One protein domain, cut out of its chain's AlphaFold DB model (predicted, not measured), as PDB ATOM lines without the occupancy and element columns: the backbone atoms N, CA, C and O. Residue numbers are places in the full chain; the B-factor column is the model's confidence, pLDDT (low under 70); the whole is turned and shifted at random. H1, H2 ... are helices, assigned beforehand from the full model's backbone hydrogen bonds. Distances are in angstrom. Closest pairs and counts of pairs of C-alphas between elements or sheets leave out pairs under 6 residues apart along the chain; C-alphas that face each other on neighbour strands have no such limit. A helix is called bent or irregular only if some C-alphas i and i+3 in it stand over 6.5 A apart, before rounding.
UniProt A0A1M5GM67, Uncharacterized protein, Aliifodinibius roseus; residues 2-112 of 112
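This is residues 2 to 112 of the 112 residues of an uncharacterized protein of Aliifodinibius roseus (UniProt A0A1M5GM67). One very long helix, H3, runs nearly the whole length of the domain, and a shorter helical hairpin of H1 and H2 packs beside its first half through H1. The other end of H3 sticks out as a bare arm: residues 88 to 112, of which 88 to 110 belong to H3, stand free and make much of the length. The printed part has 111 residues with three named helices, in the order H1, H2, H3, and no named strand; its class is all helix. The whole is extended, with a radius of gyration of the C-alphas of 21.5 A, and the C-alphas span 80 by 21 by 20 A.

The longest helix is H3, residues 60 to 110. It touches H1, residues 2 to 22, with its residues 66 to 84 alone. The closest C-alphas of H1 and H3 are those of Val 12 and Phe 73, 5.2 A apart. The two helices run the same way at a shallow tilt of 28 degrees. H1 also touches H2, residues 29 to 50, and the closest C-alphas of these two are those of His 7 and His 42, 5.9 A apart. H1 and H2 run opposite ways at a shallow tilt of 21 degrees, with their centres 9.1 A apart, and form a helical hairpin. H2 and H3 are apart, though they follow each other in the chain. In H1, H2 and H3 every O i to N i+4 pair is within hydrogen-bond range.

H3 begins with C-alpha 60 of Asp 60 at (-9.024, -2.973, 4.126) and ends with C-alpha 110 of Ser 110 at (43.226, 40.888, 35.263), 75.0 A from first to last C-alpha over 51 residues. H1 has 21 residues and measures 30.6 A from C-alpha 2 of Lys 2, at (0.284, 4.108, -5.170), to C-alpha 22 of Leu 22. H2 has 22 residues and measures 31.1 A from C-alpha 29 of Val 29, at (24.365, 19.351, 10.887), to C-alpha 50 of Ile 50. None of the three helices is bent or irregular.

The two C-alphas farthest apart in the domain are those of Met 57 and Lys 112, 80.5 A apart. Without the stretch that stands free, the body has 86 residues and spans 46 by 20 by 17 A, with a radius of gyration of 14.4 A. The printed part runs from residue 2 to residue 112, the chain's last residue, and has no cut. The links from H1 to H2, with 6 residues between them, and from H2 to H3, with 9, are both short but not tight. The mean pLDDT of the printed part is 88.8, and residues 109 to 112 are under 70.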
ATOM      1  N   LYS A   2      -1.141   4.532  -5.197       74.31
ATOM      2  CA  LYS A   2       0.284   4.108  -5.170       74.31
ATOM      3  C   LYS A   2       1.270   5.243  -4.836       74.31
ATOM      4  O   LYS A   2       2.189   5.039  -4.047       74.31
ATOM      5  N   SER A   3       1.047   6.444  -5.378       82.75
ATOM      6  CA  SER A   3       1.891   7.625  -5.126       82.75
ATOM      7  C   SER A   3       1.893   8.075  -3.653       82.75
ATOM      8  O   SER A   3       2.958   8.329  -3.086       82.75
ATOM      9  N   PHE A   4       0.731   8.078  -2.989       86.50
ATOM     10  CA  PHE A   4       0.599   8.466  -1.578       86.50
ATOM     11  C   PHE A   4       1.399   7.524  -0.667       86.50
ATOM     12  O   PHE A   4       2.266   7.956   0.094       86.50
ATOM     13  N   THR A   5       1.197   6.213  -0.828       89.12
ATOM     14  CA  THR A   5       1.921   5.184  -0.071       89.12
ATOM     15  C   THR A   5       3.429   5.228  -0.339       89.12
ATOM     16  O   THR A   5       4.227   5.041   0.581       89.12
ATOM     17  N   ILE A   6       3.856   5.528  -1.574       92.62
ATOM     18  CA  ILE A   6       5.275   5.731  -1.912       92.62
ATOM     19  C   ILE A   6       5.867   6.888  -1.103       92.62
ATOM     20  O   ILE A   6       6.954   6.746  -0.535       92.62
ATOM     21  N   HIS A   7       5.179   8.027  -1.036       93.19
ATOM     22  CA  HIS A   7       5.669   9.184  -0.294       93.19
ATOM     23  C   HIS A   7       5.713   8.938   1.215       93.19
ATOM     24  O   HIS A   7       6.724   9.257   1.843       93.19
ATOM     25  N   LEU A   8       4.713   8.259   1.775       93.31
ATOM     26  CA  LEU A   8       4.706   7.892   3.189       93.31
ATOM     27  C   LEU A   8       5.845   6.915   3.542       93.31
ATOM     28  O   LEU A   8       6.560   7.113   4.527       93.31
ATOM     29  N   ARG A   9       6.117   5.914   2.690       95.31
ATOM     30  CA  ARG A   9       7.293   5.029   2.835       95.31
ATOM     31  C   ARG A   9       8.610   5.807   2.770       95.31
ATOM     32  O   ARG A   9       9.534   5.517   3.535       95.31
ATOM     33  N   LYS A  10       8.715   6.802   1.880       96.56
ATOM     34  CA  LYS A  10       9.897   7.676   1.793       96.56
ATOM     35  C   LYS A  10      10.081   8.494   3.070       96.56
ATOM     36  O   LYS A  10      11.198   8.527   3.579       96.56
ATOM     37  N   LEU A  11       9.015   9.074   3.622       96.56
ATOM     38  CA  LEU A  11       9.062   9.806   4.892       96.56
ATOM     39  C   LEU A  11       9.543   8.923   6.048       96.56
ATOM     40  O   LEU A  11      10.452   9.308   6.778       96.56
ATOM     41  N   VAL A  12       9.011   7.705   6.163       97.06
ATOM     42  CA  VAL A  12       9.469   6.714   7.146       97.06
ATOM     43  C   VAL A  12      10.963   6.404   6.982       97.06
ATOM     44  O   VAL A  12      11.711   6.346   7.962       97.06
ATOM     45  N   ARG A  13      11.440   6.218   5.744       97.00
ATOM     46  CA  ARG A  13      12.863   5.959   5.467       97.00
ATOM     47  C   ARG A  13      13.743   7.156   5.826       97.00
ATOM     48  O   ARG A  13      14.825   6.956   6.371       97.00
ATOM     49  N   ILE A  14      13.298   8.373   5.528       97.12
ATOM     50  CA  ILE A  14      14.019   9.604   5.868       97.12
ATOM     51  C   ILE A  14      14.100   9.768   7.384       97.12
ATOM     52  O   ILE A  14      15.193   9.978   7.899       97.12
ATOM     53  N   ASN A  15      12.997   9.566   8.108       97.62
ATOM     54  CA  ASN A  15      13.012   9.626   9.564       97.62
ATOM     55  C   ASN A  15      13.992   8.606  10.168       97.62
ATOM     56  O   ASN A  15      14.710   8.942  11.101       97.62
ATOM     57  N   ARG A  16      14.084   7.379   9.627       95.12
ATOM     58  CA  ARG A  16      15.109   6.409  10.072       95.12
ATOM     59  C   ARG A  16      16.529   6.949   9.906       95.12
ATOM     60  O   ARG A  16      17.329   6.778  10.816       95.12
ATOM     61  N   LYS A  17      16.830   7.609   8.782       94.25
ATOM     62  CA  LYS A  17      18.148   8.219   8.542       94.25
ATOM     63  C   LYS A  17      18.437   9.359   9.515       94.25
ATOM     64  O   LYS A  17      19.530   9.408  10.054       94.25
ATOM     65  N   ILE A  18      17.455  10.226   9.767       95.62
ATOM     66  CA  ILE A  18      17.583  11.313  10.751       95.62
ATOM     67  C   ILE A  18      17.877  10.730  12.134       95.62
ATOM     68  O   ILE A  18      18.825  11.146  12.780       95.62
ATOM     69  N   ILE A  19      17.115   9.719  12.560       94.69
ATOM     70  CA  ILE A  19      17.343   9.040  13.842       94.69
ATOM     71  C   ILE A  19      18.753   8.446  13.904       94.69
ATOM     72  O   ILE A  19      19.408   8.581  14.926       94.69
ATOM     73  N   GLN A  20      19.225   7.787  12.844       92.62
ATOM     74  CA  GLN A  20      20.580   7.232  12.812       92.62
ATOM     75  C   GLN A  20      21.649   8.320  12.924       92.62
ATOM     76  O   GLN A  20      22.610   8.132  13.655       92.62
ATOM     77  N   GLU A  21      21.468   9.447  12.235       91.50
ATOM     78  CA  GLU A  21      22.399  10.576  12.282       91.50
ATOM     79  C   GLU A  21      22.443  11.228  13.670       91.50
ATOM     80  O   GLU A  21      23.524  11.516  14.165       91.50
ATOM     81  N   LEU A  22      21.290  11.382  14.332       90.75
ATOM     82  CA  LEU A  22      21.188  11.946  15.687       90.75
ATOM     83  C   LEU A  22      21.819  11.065  16.777       90.75
ATOM     84  O   LEU A  22      22.117  11.562  17.856       90.75
ATOM     85  N   HIS A  23      21.992   9.767  16.522       87.25
ATOM     86  CA  HIS A  23      22.658   8.845  17.449       87.25
ATOM     87  C   HIS A  23      24.157   8.684  17.165       87.25
ATOM     88  O   HIS A  23      24.805   7.874  17.822       87.25
ATOM     89  N   ARG A  24      24.718   9.398  16.180       87.06
ATOM     90  CA  ARG A  24      26.167   9.402  15.956       87.06
ATOM     91  C   ARG A  24      26.857  10.293  16.980       87.06
ATOM     92  O   ARG A  24      26.357  11.377  17.278       87.06
ATOM     93  N   ASP A  25      28.036   9.858  17.421       75.00
ATOM     94  CA  ASP A  25      28.905  10.623  18.326       75.00
ATOM     95  C   ASP A  25      29.215  12.020  17.767       75.00
ATOM     96  O   ASP A  25      29.189  13.012  18.495       75.00
ATOM     97  N   GLU A  26      29.401  12.107  16.446       79.06
ATOM     98  CA  GLU A  26      29.511  13.357  15.699       79.06
ATOM     99  C   GLU A  26      28.332  13.496  14.732       79.06
ATOM    100  O   GLU A  26      28.318  12.962  13.621       79.06
ATOM    101  N   THR A  27      27.303  14.214  15.175       79.56
ATOM    102  CA  THR A  27      26.129  14.508  14.353       79.56
ATOM    103  C   THR A  27      26.471  15.545  13.276       79.56
ATOM    104  O   THR A  27      26.800  16.692  13.586       79.56
ATOM    105  N   SER A  28      26.320  15.193  11.996       87.88
ATOM    106  CA  SER A  28      26.509  16.148  10.898       87.88
ATOM    107  C   SER A  28      25.282  17.049  10.722       87.88
ATOM    108  O   SER A  28      24.240  16.633  10.205       87.88
ATOM    109  N   VAL A  29      25.417  18.331  11.082       86.88
ATOM    110  CA  VAL A  29      24.365  19.351  10.887       86.88
ATOM    111  C   VAL A  29      23.979  19.482   9.408       86.88
ATOM    112  O   VAL A  29      22.798  19.612   9.085       86.88
ATOM    113  N   ALA A  30      24.954  19.401   8.498       89.31
ATOM    114  CA  ALA A  30      24.703  19.462   7.059       89.31
ATOM    115  C   ALA A  30      23.867  18.264   6.576       89.31
ATOM    116  O   ALA A  30      22.894  18.441   5.841       89.31
ATOM    117  N   SER A  31      24.197  17.055   7.040       90.19
ATOM    118  CA  SER A  31      23.465  15.833   6.688       90.19
ATOM    119  C   SER A  31      22.053  15.821   7.273       90.19
ATOM    120  O   SER A  31      21.107  15.418   6.591       90.19
ATOM    121  N   LEU A  32      21.881  16.313   8.505       92.50
ATOM    122  CA  LEU A  32      20.560  16.503   9.102       92.50
ATOM    123  C   LEU A  32      19.718  17.493   8.303       92.50
ATOM    124  O   LEU A  32      18.569  17.186   7.986       92.50
ATOM    125  N   ARG A  33      20.283  18.648   7.935       93.75
ATOM    126  CA  ARG A  33      19.592  19.658   7.126       93.75
ATOM    127  C   ARG A  33      19.095  19.066   5.812       93.75
ATOM    128  O   ARG A  33      17.906  19.149   5.524       93.75
ATOM    129  N   GLU A  34      19.964  18.386   5.068       94.88
ATOM    130  CA  GLU A  34      19.586  17.748   3.804       94.88
ATOM    131  C   GLU A  34      18.461  16.709   3.996       94.88
ATOM    132  O   GLU A  34      17.537  16.599   3.183       94.88
ATOM    133  N   ALA A  35      18.504  15.941   5.089       94.50
ATOM    134  CA  ALA A  35      17.462  14.975   5.413       94.50
ATOM    135  C   ALA A  35      16.125  15.650   5.772       94.50
ATOM    136  O   ALA A  35      15.073  15.183   5.322       94.50
ATOM    137  N   PHE A  36      16.146  16.752   6.525       95.81
ATOM    138  CA  PHE A  36      14.952  17.539   6.844       95.81
ATOM    139  C   PHE A  36      14.362  18.232   5.613       95.81
ATOM    140  O   PHE A  36      13.143  18.198   5.444       95.81
ATOM    141  N   ASP A  37      15.189  18.749   4.704       96.88
ATOM    142  CA  ASP A  37      14.733  19.339   3.440       96.88
ATOM    143  C   ASP A  37      14.016  18.289   2.573       96.88
ATOM    144  O   ASP A  37      12.908  18.508   2.072       96.88
ATOM    145  N   LYS A  38      14.582  17.076   2.477       96.00
ATOM    146  CA  LYS A  38      13.936  15.938   1.795       96.00
ATOM    147  C   LYS A  38      12.636  15.510   2.480       96.00
ATOM    148  O   LYS A  38      11.672  15.154   1.795       96.00
ATOM    149  N   ARG A  39      12.591  15.533   3.818       95.69
ATOM    150  CA  ARG A  39      11.372  15.262   4.597       95.69
ATOM    151  C   ARG A  39      10.293  16.289   4.259       95.69
ATOM    152  O   ARG A  39       9.183  15.891   3.923       95.69
ATOM    153  N   ALA A  40      10.627  17.579   4.270       95.56
ATOM    154  CA  ALA A  40       9.705  18.668   3.958       95.56
ATOM    155  C   ALA A  40       9.133  18.555   2.536       95.56
ATOM    156  O   ALA A  40       7.920  18.668   2.351       95.56
ATOM    157  N   LEU A  41       9.977  18.241   1.547       96.38
ATOM    158  CA  LEU A  41       9.542  18.007   0.167       96.38
ATOM    159  C   LEU A  41       8.494  16.889   0.076       96.38
ATOM    160  O   LEU A  41       7.475  17.042  -0.595       96.38
ATOM    161  N   HIS A  42       8.734  15.752   0.731       94.69
ATOM    162  CA  HIS A  42       7.799  14.629   0.685       94.69
ATOM    163  C   HIS A  42       6.527  14.864   1.499       94.69
ATOM    164  O   HIS A  42       5.469  14.409   1.069       94.69
ATOM    165  N   SER A  43       6.601  15.608   2.602       93.31
ATOM    166  CA  SER A  43       5.415  16.041   3.346       93.31
ATOM    167  C   SER A  43       4.530  16.957   2.502       93.31
ATOM    168  O   SER A  43       3.320  16.761   2.476       93.31
ATOM    169  N   ARG A  44       5.120  17.904   1.756       93.75
ATOM    170  CA  ARG A  44       4.370  18.780   0.844       93.75
ATOM    171  C   ARG A  44       3.664  17.978  -0.249       93.75
ATOM    172  O   ARG A  44       2.456  18.103  -0.399       93.75
ATOM    173  N   LYS A  45       4.390  17.071  -0.916       92.12
ATOM    174  CA  LYS A  45       3.814  16.167  -1.929       92.12
ATOM    175  C   LYS A  45       2.689  15.296  -1.369       92.12
ATOM    176  O   LYS A  45       1.727  15.018  -2.066       92.12
ATOM    177  N   MET A  46       2.790  14.851  -0.116       90.56
ATOM    178  CA  MET A  46       1.684  14.142   0.532       90.56
ATOM    179  C   MET A  46       0.473  15.035   0.789       90.56
ATOM    180  O   MET A  46      -0.646  14.564   0.615       90.56
ATOM    181  N   GLY A  47       0.689  16.286   1.201       87.88
ATOM    182  CA  GLY A  47      -0.383  17.264   1.383       87.88
ATOM    183  C   GLY A  47      -1.124  17.557   0.081       87.88
ATOM    184  O   GLY A  47      -2.343  17.617   0.088       87.88
ATOM    185  N   GLU A  48      -0.408  17.648  -1.039       89.31
ATOM    186  CA  GLU A  48      -1.003  17.805  -2.375       89.31
ATOM    187  C   GLU A  48      -1.822  16.576  -2.797       89.31
ATOM    188  O   GLU A  48      -2.853  16.714  -3.436       89.31
ATOM    189  N   LEU A  49      -1.388  15.371  -2.418       86.88
ATOM    190  CA  LEU A  49      -2.057  14.124  -2.797       86.88
ATOM    191  C   LEU A  49      -3.233  13.751  -1.889       86.88
ATOM    192  O   LEU A  49      -3.974  12.833  -2.230       86.88
ATOM    193  N   ILE A  50      -3.384  14.374  -0.715       83.38
ATOM    194  CA  ILE A  50      -4.389  13.942   0.268       83.38
ATOM    195  C   ILE A  50      -5.817  14.236  -0.192       83.38
ATOM    196  O   ILE A  50      -6.716  13.469   0.139       83.38
ATOM    197  N   SER A  51      -6.010  15.295  -0.983       76.62
ATOM    198  CA  SER A  51      -7.290  15.620  -1.625       76.62
ATOM    199  C   SER A  51      -7.734  14.542  -2.610       76.62
ATOM    200  O   SER A  51      -8.928  14.342  -2.800       76.62
ATOM    201  N   ASP A  52      -6.776  13.815  -3.186       76.50
ATOM    202  CA  ASP A  52      -7.020  12.791  -4.203       76.50
ATOM    203  C   ASP A  52      -7.208  11.395  -3.586       76.50
ATOM    204  O   ASP A  52      -7.455  10.412  -4.292       76.50
ATOM    205  N   VAL A  53      -7.053  11.269  -2.264       77.00
ATOM    206  CA  VAL A  53      -7.292  10.018  -1.543       77.00
ATOM    207  C   VAL A  53      -8.772   9.928  -1.196       77.00
ATOM    208  O   VAL A  53      -9.221  10.444  -0.174       77.00
ATOM    209  N   ASN A  54      -9.530   9.211  -2.026       78.00
ATOM    210  CA  ASN A  54     -10.870   8.780  -1.651       78.00
ATOM    211  C   ASN A  54     -10.771   7.587  -0.688       78.00
ATOM    212  O   ASN A  54     -10.404   6.484  -1.095       78.00
ATOM    213  N   LYS A  55     -11.076   7.821   0.594       72.62
ATOM    214  CA  LYS A  55     -11.020   6.789   1.643       72.62
ATOM    215  C   LYS A  55     -11.990   5.639   1.389       72.62
ATOM    216  O   LYS A  55     -11.655   4.507   1.711       72.62
ATOM    217  N   ASP A  56     -13.127   5.919   0.759       76.62
ATOM    218  CA  ASP A  56     -14.179   4.931   0.502       76.62
ATOM    219  C   ASP A  56     -13.812   3.973  -0.643       76.62
ATOM    220  O   ASP A  56     -14.490   2.977  -0.877       76.62
ATOM    221  N   MET A  57     -12.722   4.263  -1.361       80.81
ATOM    222  CA  MET A  57     -12.166   3.410  -2.415       80.81
ATOM    223  C   MET A  57     -10.978   2.564  -1.947       80.81
ATOM    224  O   MET A  57     -10.386   1.857  -2.762       80.81
ATOM    225  N   LEU A  58     -10.599   2.649  -0.669       82.56
ATOM    226  CA  LEU A  58      -9.506   1.850  -0.129       82.56
ATOM    227  C   LEU A  58      -9.994   0.463   0.252       82.56
ATOM    228  O   LEU A  58     -10.988   0.323   0.960       82.56
ATOM    229  N   SER A  59      -9.238  -0.561  -0.140       88.56
ATOM    230  CA  SER A  59      -9.418  -1.872   0.477       88.56
ATOM    231  C   SER A  59      -8.977  -1.841   1.946       88.56
ATOM    232  O   SER A  59      -8.172  -0.996   2.363       88.56
ATOM    233  N   ASP A  60      -9.458  -2.802   2.734       89.75
ATOM    234  CA  ASP A  60      -9.024  -2.973   4.126       89.75
ATOM    235  C   ASP A  60      -7.505  -3.167   4.227       89.75
ATOM    236  O   ASP A  60      -6.853  -2.618   5.117       89.75
ATOM    237  N   GLU A  61      -6.913  -3.893   3.273       89.81
ATOM    238  CA  GLU A  61      -5.470  -4.116   3.209       89.81
ATOM    239  C   GLU A  61      -4.704  -2.813   2.931       89.81
ATOM    240  O   GLU A  61      -3.724  -2.501   3.615       89.81
ATOM    241  N   GLU A  62      -5.157  -2.005   1.967       88.31
ATOM    242  CA  GLU A  62      -4.536  -0.711   1.665       88.31
ATOM    243  C   GLU A  62      -4.638   0.247   2.856       88.31
ATOM    244  O   GLU A  62      -3.651   0.903   3.213       88.31
ATOM    245  N   SER A  63      -5.799   0.275   3.510       89.31
ATOM    246  CA  SER A  63      -6.038   1.054   4.723       89.31
ATOM    247  C   SER A  63      -5.107   0.625   5.859       89.31
ATOM    248  O   SER A  63      -4.444   1.473   6.465       89.31
ATOM    249  N   ALA A  64      -4.965  -0.681   6.104       92.50
ATOM    250  CA  ALA A  64      -4.079  -1.220   7.134       92.50
ATOM    251  C   ALA A  64      -2.598  -0.887   6.870       92.50
ATOM    252  O   ALA A  64      -1.859  -0.510   7.790       92.50
ATOM    253  N   VAL A  65      -2.152  -0.965   5.611       92.12
ATOM    254  CA  VAL A  65      -0.782  -0.600   5.215       92.12
ATOM    255  C   VAL A  65      -0.525   0.891   5.428       92.12
ATOM    256  O   VAL A  65       0.519   1.261   5.976       92.12
ATOM    257  N   ILE A  66      -1.455   1.755   5.012       91.56
ATOM    258  CA  ILE A  66      -1.337   3.207   5.201       91.56
ATOM    259  C   ILE A  66      -1.287   3.536   6.694       91.56
ATOM    260  O   ILE A  66      -0.378   4.251   7.116       91.56
ATOM    261  N   GLN A  67      -2.195   2.967   7.488       93.38
ATOM    262  CA  GLN A  67      -2.260   3.172   8.933       93.38
ATOM    263  C   GLN A  67      -0.945   2.775   9.613       93.38
ATOM    264  O   GLN A  67      -0.349   3.571  10.339       93.38
ATOM    265  N   THR A  68      -0.425   1.587   9.295       96.44
ATOM    266  CA  THR A  68       0.845   1.086   9.841       96.44
ATOM    267  C   THR A  68       2.009   2.031   9.540       96.44
ATOM    268  O   THR A  68       2.819   2.348  10.420       96.44
ATOM    269  N   LEU A  69       2.099   2.513   8.298       95.38
ATOM    270  CA  LEU A  69       3.141   3.450   7.889       95.38
ATOM    271  C   LEU A  69       2.990   4.812   8.579       95.38
ATOM    272  O   LEU A  69       3.999   5.406   8.968       95.38
ATOM    273  N   PHE A  70       1.761   5.292   8.768       94.12
ATOM    274  CA  PHE A  70       1.481   6.546   9.466       94.12
ATOM    275  C   PHE A  70       1.854   6.463  10.946       94.12
ATOM    276  O   PHE A  70       2.553   7.337  11.463       94.12
ATOM    277  N   ASP A  71       1.476   5.378  11.620       97.06
ATOM    278  CA  ASP A  71       1.846   5.139  13.011       97.06
ATOM    279  C   ASP A  71       3.357   4.993  13.178       97.06
ATOM    280  O   ASP A  71       3.944   5.465  14.158       97.06
ATOM    281  N   GLN A  72       4.030   4.380  12.206       97.38
ATOM    282  CA  GLN A  72       5.483   4.346  12.188       97.38
ATOM    283  C   GLN A  72       6.084   5.747  12.002       97.38
ATOM    284  O   GLN A  72       6.994   6.118  12.748       97.38
ATOM    285  N   PHE A  73       5.577   6.537  11.054       96.38
ATOM    286  CA  PHE A  73       6.018   7.912  10.830       96.38
ATOM    287  C   PHE A  73       5.839   8.777  12.085       96.38
ATOM    288  O   PHE A  73       6.759   9.512  12.456       96.38
ATOM    289  N   ARG A  74       4.699   8.652  12.777       96.94
ATOM    290  CA  ARG A  74       4.394   9.381  14.016       96.94
ATOM    291  C   ARG A  74       5.359   9.006  15.136       96.94
ATOM    292  O   ARG A  74       5.997   9.887  15.708       96.94
ATOM    293  N   ARG A  75       5.535   7.705  15.398       97.88
ATOM    294  CA  ARG A  75       6.478   7.206  16.417       97.88
ATOM    295  C   ARG A  75       7.906   7.678  16.152       97.88
ATOM    296  O   ARG A  75       8.596   8.099  17.071       97.88
ATOM    297  N   GLN A  76       8.349   7.631  14.899       97.75
ATOM    298  CA  GLN A  76       9.681   8.104  14.529       97.75
ATOM    299  C   GLN A  76       9.824   9.624  14.639       97.75
ATOM    300  O   GLN A  76      10.856  10.084  15.108       97.75
ATOM    301  N   SER A  77       8.805  10.398  14.255       96.81
ATOM    302  CA  SER A  77       8.838  11.859  14.417       96.81
ATOM    303  C   SER A  77       8.952  12.250  15.890       96.81
ATOM    304  O   SER A  77       9.737  13.136  16.208       96.81
ATOM    305  N   LYS A  78       8.259  11.536  16.788       97.50
ATOM    306  CA  LYS A  78       8.414  11.737  18.232       97.50
ATOM    307  C   LYS A  78       9.846  11.457  18.701       97.50
ATOM    308  O   LYS A  78      10.429  12.300  19.361       97.50
ATOM    309  N   LYS A  79      10.448  10.337  18.288       96.69
ATOM    310  CA  LYS A  79      11.850  10.024  18.630       96.69
ATOM    311  C   LYS A  79      12.840  11.082  18.140       96.69
ATOM    312  O   LYS A  79      13.811  11.358  18.827       96.69
ATOM    313  N   ILE A  80      12.612  11.640  16.949       96.12
ATOM    314  CA  ILE A  80      13.437  12.731  16.412       96.12
ATOM    315  C   ILE A  80      13.313  13.969  17.298       96.12
ATOM    316  O   ILE A  80      14.334  14.554  17.635       96.12
ATOM    317  N   GLN A  81      12.089  14.345  17.680       95.44
ATOM    318  CA  GLN A  81      11.854  15.484  18.566       95.44
ATOM    319  C   GLN A  81      12.542  15.282  19.918       95.44
ATOM    320  O   GLN A  81      13.378  16.095  20.291       95.44
ATOM    321  N   ASP A  82      12.271  14.153  20.578       95.25
ATOM    322  CA  ASP A  82      12.836  13.838  21.891       95.25
ATOM    323  C   ASP A  82      14.388  13.856  21.846       95.25
ATOM    324  O   ASP A  82      15.039  14.354  22.760       95.25
ATOM    325  N   ALA A  83      15.007  13.363  20.763       91.88
ATOM    326  CA  ALA A  83      16.464  13.387  20.593       91.88
ATOM    327  C   ALA A  83      17.025  14.800  20.343       91.88
ATOM    328  O   ALA A  83      18.089  15.139  20.861       91.88
ATOM    329  N   LEU A  84      16.328  15.624  19.556       91.25
ATOM    330  CA  LEU A  84      16.724  17.012  19.321       91.25
ATOM    331  C   LEU A  84      16.641  17.844  20.600       91.25
ATOM    332  O   LEU A  84      17.553  18.628  20.851       91.25
ATOM    333  N   ASP A  85      15.604  17.642  21.411       92.62
ATOM    334  CA  ASP A  85      15.437  18.340  22.689       92.62
ATOM    335  C   ASP A  85      16.627  18.052  23.620       92.62
ATOM    336  O   ASP A  85      17.271  18.977  24.114       92.62
ATOM    337  N   VAL A  86      17.029  16.778  23.737       90.19
ATOM    338  CA  VAL A  86      18.219  16.376  24.512       90.19
ATOM    339  C   VAL A  86      19.504  17.022  23.984       90.19
ATOM    340  O   VAL A  86      20.354  17.444  24.770       90.19
ATOM    341  N   ILE A  87      19.684  17.091  22.662       87.00
ATOM    342  CA  ILE A  87      20.869  17.720  22.062       87.00
ATOM    343  C   ILE A  87      20.886  19.222  22.363       87.00
ATOM    344  O   ILE A  87      21.926  19.741  22.768       87.00
ATOM    345  N   ILE A  88      19.751  19.909  22.207       88.12
ATOM    346  CA  ILE A  88      19.626  21.347  22.470       88.12
ATOM    347  C   ILE A  88      19.958  21.661  23.928       88.12
ATOM    348  O   ILE A  88      20.725  22.592  24.186       88.12
ATOM    349  N   ASP A  89      19.434  20.879  24.870       89.75
ATOM    350  CA  ASP A  89      19.681  21.093  26.295       89.75
ATOM    351  C   ASP A  89      21.162  20.890  26.644       89.75
ATOM    352  O   ASP A  89      21.782  21.775  27.236       89.75
ATOM    353  N   ARG A  90      21.794  19.820  26.142       86.31
ATOM    354  CA  ARG A  90      23.245  19.603  26.304       86.31
ATOM    355  C   ARG A  90      24.088  20.718  25.685       86.31
ATOM    356  O   ARG A  90      25.131  21.087  26.223       86.31
ATOM    357  N   THR A  91      23.686  21.251  24.530       85.88
ATOM    358  CA  THR A  91      24.400  22.368  23.894       85.88
ATOM    359  C   THR A  91      24.278  23.651  24.719       85.88
ATOM    360  O   THR A  91      25.260  24.385  24.829       85.88
ATOM    361  N   ARG A  92      23.117  23.915  25.329       87.62
ATOM    362  CA  ARG A  92      22.922  25.063  26.231       87.62
ATOM    363  C   ARG A  92      23.811  24.975  27.467       87.62
ATOM    364  O   ARG A  92      24.455  25.967  27.793       87.62
ATOM    365  N   GLU A  93      23.889  23.804  28.097       87.38
ATOM    366  CA  GLU A  93      24.778  23.560  29.242       87.38
ATOM    367  C   GLU A  93      26.241  23.829  28.872       87.38
ATOM    368  O   GLU A  93      26.889  24.680  29.481       87.38
ATOM    369  N   ARG A  94      26.729  23.217  27.783       86.19
ATOM    370  CA  ARG A  94      28.110  23.410  27.301       86.19
ATOM    371  C   ARG A  94      28.440  24.868  26.979       86.19
ATOM    372  O   ARG A  94      29.555  25.317  27.229       86.19
ATOM    373  N   LEU A  95      27.496  25.613  26.400       88.25
ATOM    374  CA  LEU A  95      27.673  27.044  26.142       88.25
ATOM    375  C   LEU A  95      27.754  27.845  27.446       88.25
ATOM    376  O   LEU A  95      28.583  28.749  27.546       88.25
ATOM    377  N   GLY A  96      26.924  27.510  28.436       87.81
ATOM    378  CA  GLY A  96      26.987  28.098  29.773       87.81
ATOM    379  C   GLY A  96      28.352  27.883  30.426       87.81
ATOM    380  O   GLY A  96      28.979  28.847  30.871       87.81
ATOM    381  N   ASP A  97      28.853  26.650  30.384       89.38
ATOM    382  CA  ASP A  97      30.168  26.288  30.914       89.38
ATOM    383  C   ASP A  97      31.295  27.038  30.200       89.38
ATOM    384  O   ASP A  97      32.139  27.649  30.852       89.38
ATOM    385  N   ALA A  98      31.273  27.089  28.865       88.25
ATOM    386  CA  ALA A  98      32.271  27.815  28.080       88.25
ATOM    387  C   ALA A  98      32.267  29.329  28.371       88.25
ATOM    388  O   ALA A  98      33.322  29.963  28.439       88.25
ATOM    389  N   VAL A  99      31.088  29.931  28.568       88.25
ATOM    390  CA  VAL A  99      30.969  31.346  28.958       88.25
ATOM    391  C   VAL A  99      31.524  31.574  30.362       88.25
ATOM    392  O   VAL A  99      32.249  32.551  30.574       88.25
ATOM    393  N   ASN A 100      31.218  30.688  31.310       87.44
ATOM    394  CA  ASN A 100      31.724  30.769  32.679       87.44
ATOM    395  C   ASN A 100      33.243  30.589  32.726       87.44
ATOM    396  O   ASN A 100      33.928  31.395  33.356       87.44
ATOM    397  N   GLN A 101      33.777  29.617  31.989       87.19
ATOM    398  CA  GLN A 101      35.211  29.403  31.840       87.19
ATOM    399  C   GLN A 101      35.892  30.653  31.272       87.19
ATOM    400  O   GLN A 101      36.832  31.170  31.872       87.19
ATOM    401  N   ARG A 102      35.361  31.228  30.186       86.06
ATOM    402  CA  ARG A 102      35.909  32.455  29.591       86.06
ATOM    403  C   ARG A 102      35.860  33.651  30.548       86.06
ATOM    404  O   ARG A 102      36.740  34.509  30.506       86.06
ATOM    405  N   ARG A 103      34.827  33.754  31.394       87.06
ATOM    406  CA  ARG A 103      34.747  34.787  32.444       87.06
ATOM    407  C   ARG A 103      35.813  34.575  33.517       87.06
ATOM    408  O   ARG A 103      36.480  35.541  33.878       87.06
ATOM    409  N   ALA A 104      35.997  33.341  33.983       85.69
ATOM    410  CA  ALA A 104      37.020  32.995  34.966       85.69
ATOM    411  C   ALA A 104      38.435  33.267  34.430       85.69
ATOM    412  O   ALA A 104      39.225  33.928  35.097       85.69
ATOM    413  N   GLU A 105      38.728  32.851  33.195       86.25
ATOM    414  CA  GLU A 105      40.010  33.102  32.523       86.25
ATOM    415  C   GLU A 105      40.318  34.602  32.404       86.25
ATOM    416  O   GLU A 105      41.434  35.030  32.698       86.25
ATOM    417  N   LYS A 106      39.320  35.425  32.049       82.38
ATOM    418  CA  LYS A 106      39.467  36.889  32.024       82.38
ATOM    419  C   LYS A 106      39.741  37.478  33.409       82.38
ATOM    420  O   LYS A 106      40.597  38.347  33.528       82.38
ATOM    421  N   GLY A 107      39.038  37.006  34.441       79.75
ATOM    422  CA  GLY A 107      39.272  37.435  35.824       79.75
ATOM    423  C   GLY A 107      40.692  37.115  36.300       79.75
ATOM    424  O   GLY A 107      41.358  37.964  36.890       79.75
ATOM    425  N   TYR A 108      41.201  35.928  35.964       71.38
ATOM    426  CA  TYR A 108      42.582  35.536  36.258       71.38
ATOM    427  C   TYR A 108      43.622  36.370  35.501       71.38
ATOM    428  O   TYR A 108      44.658  36.698  36.072       71.38
ATOM    429  N   GLN A 109      43.363  36.733  34.241       67.50
ATOM    430  CA  GLN A 109      44.253  37.614  33.477       67.50
ATOM    431  C   GLN A 109      44.308  39.040  34.033       67.50
ATOM    432  O   GLN A 109      45.356  39.658  33.937       67.50
ATOM    433  N   SER A 110      43.228  39.557  34.630       67.31
ATOM    434  CA  SER A 110      43.226  40.888  35.263       67.31
ATOM    435  C   SER A 110      43.909  40.950  36.636       67.31
ATOM    436  O   SER A 110      44.118  42.041  37.157       67.31
ATOM    437  N   LEU A 111      44.209  39.794  37.237       60.50
ATOM    438  CA  LEU A 111      44.899  39.673  38.530       60.50
ATOM    439  C   LEU A 111      46.408  39.400  38.384       60.50
ATOM    440  O   LEU A 111      47.105  39.328  39.396       60.50
ATOM    441  N   LYS A 112      46.895  39.210  37.152       51.78
ATOM    442  CA  LYS A 112      48.319  39.132  36.801       51.78
ATOM    443  C   LYS A 112      48.791  40.467  36.244       51.78
ATOM    444  O   LYS A 112      49.980  40.770  36.466       51.78
TER     445      LYS A 112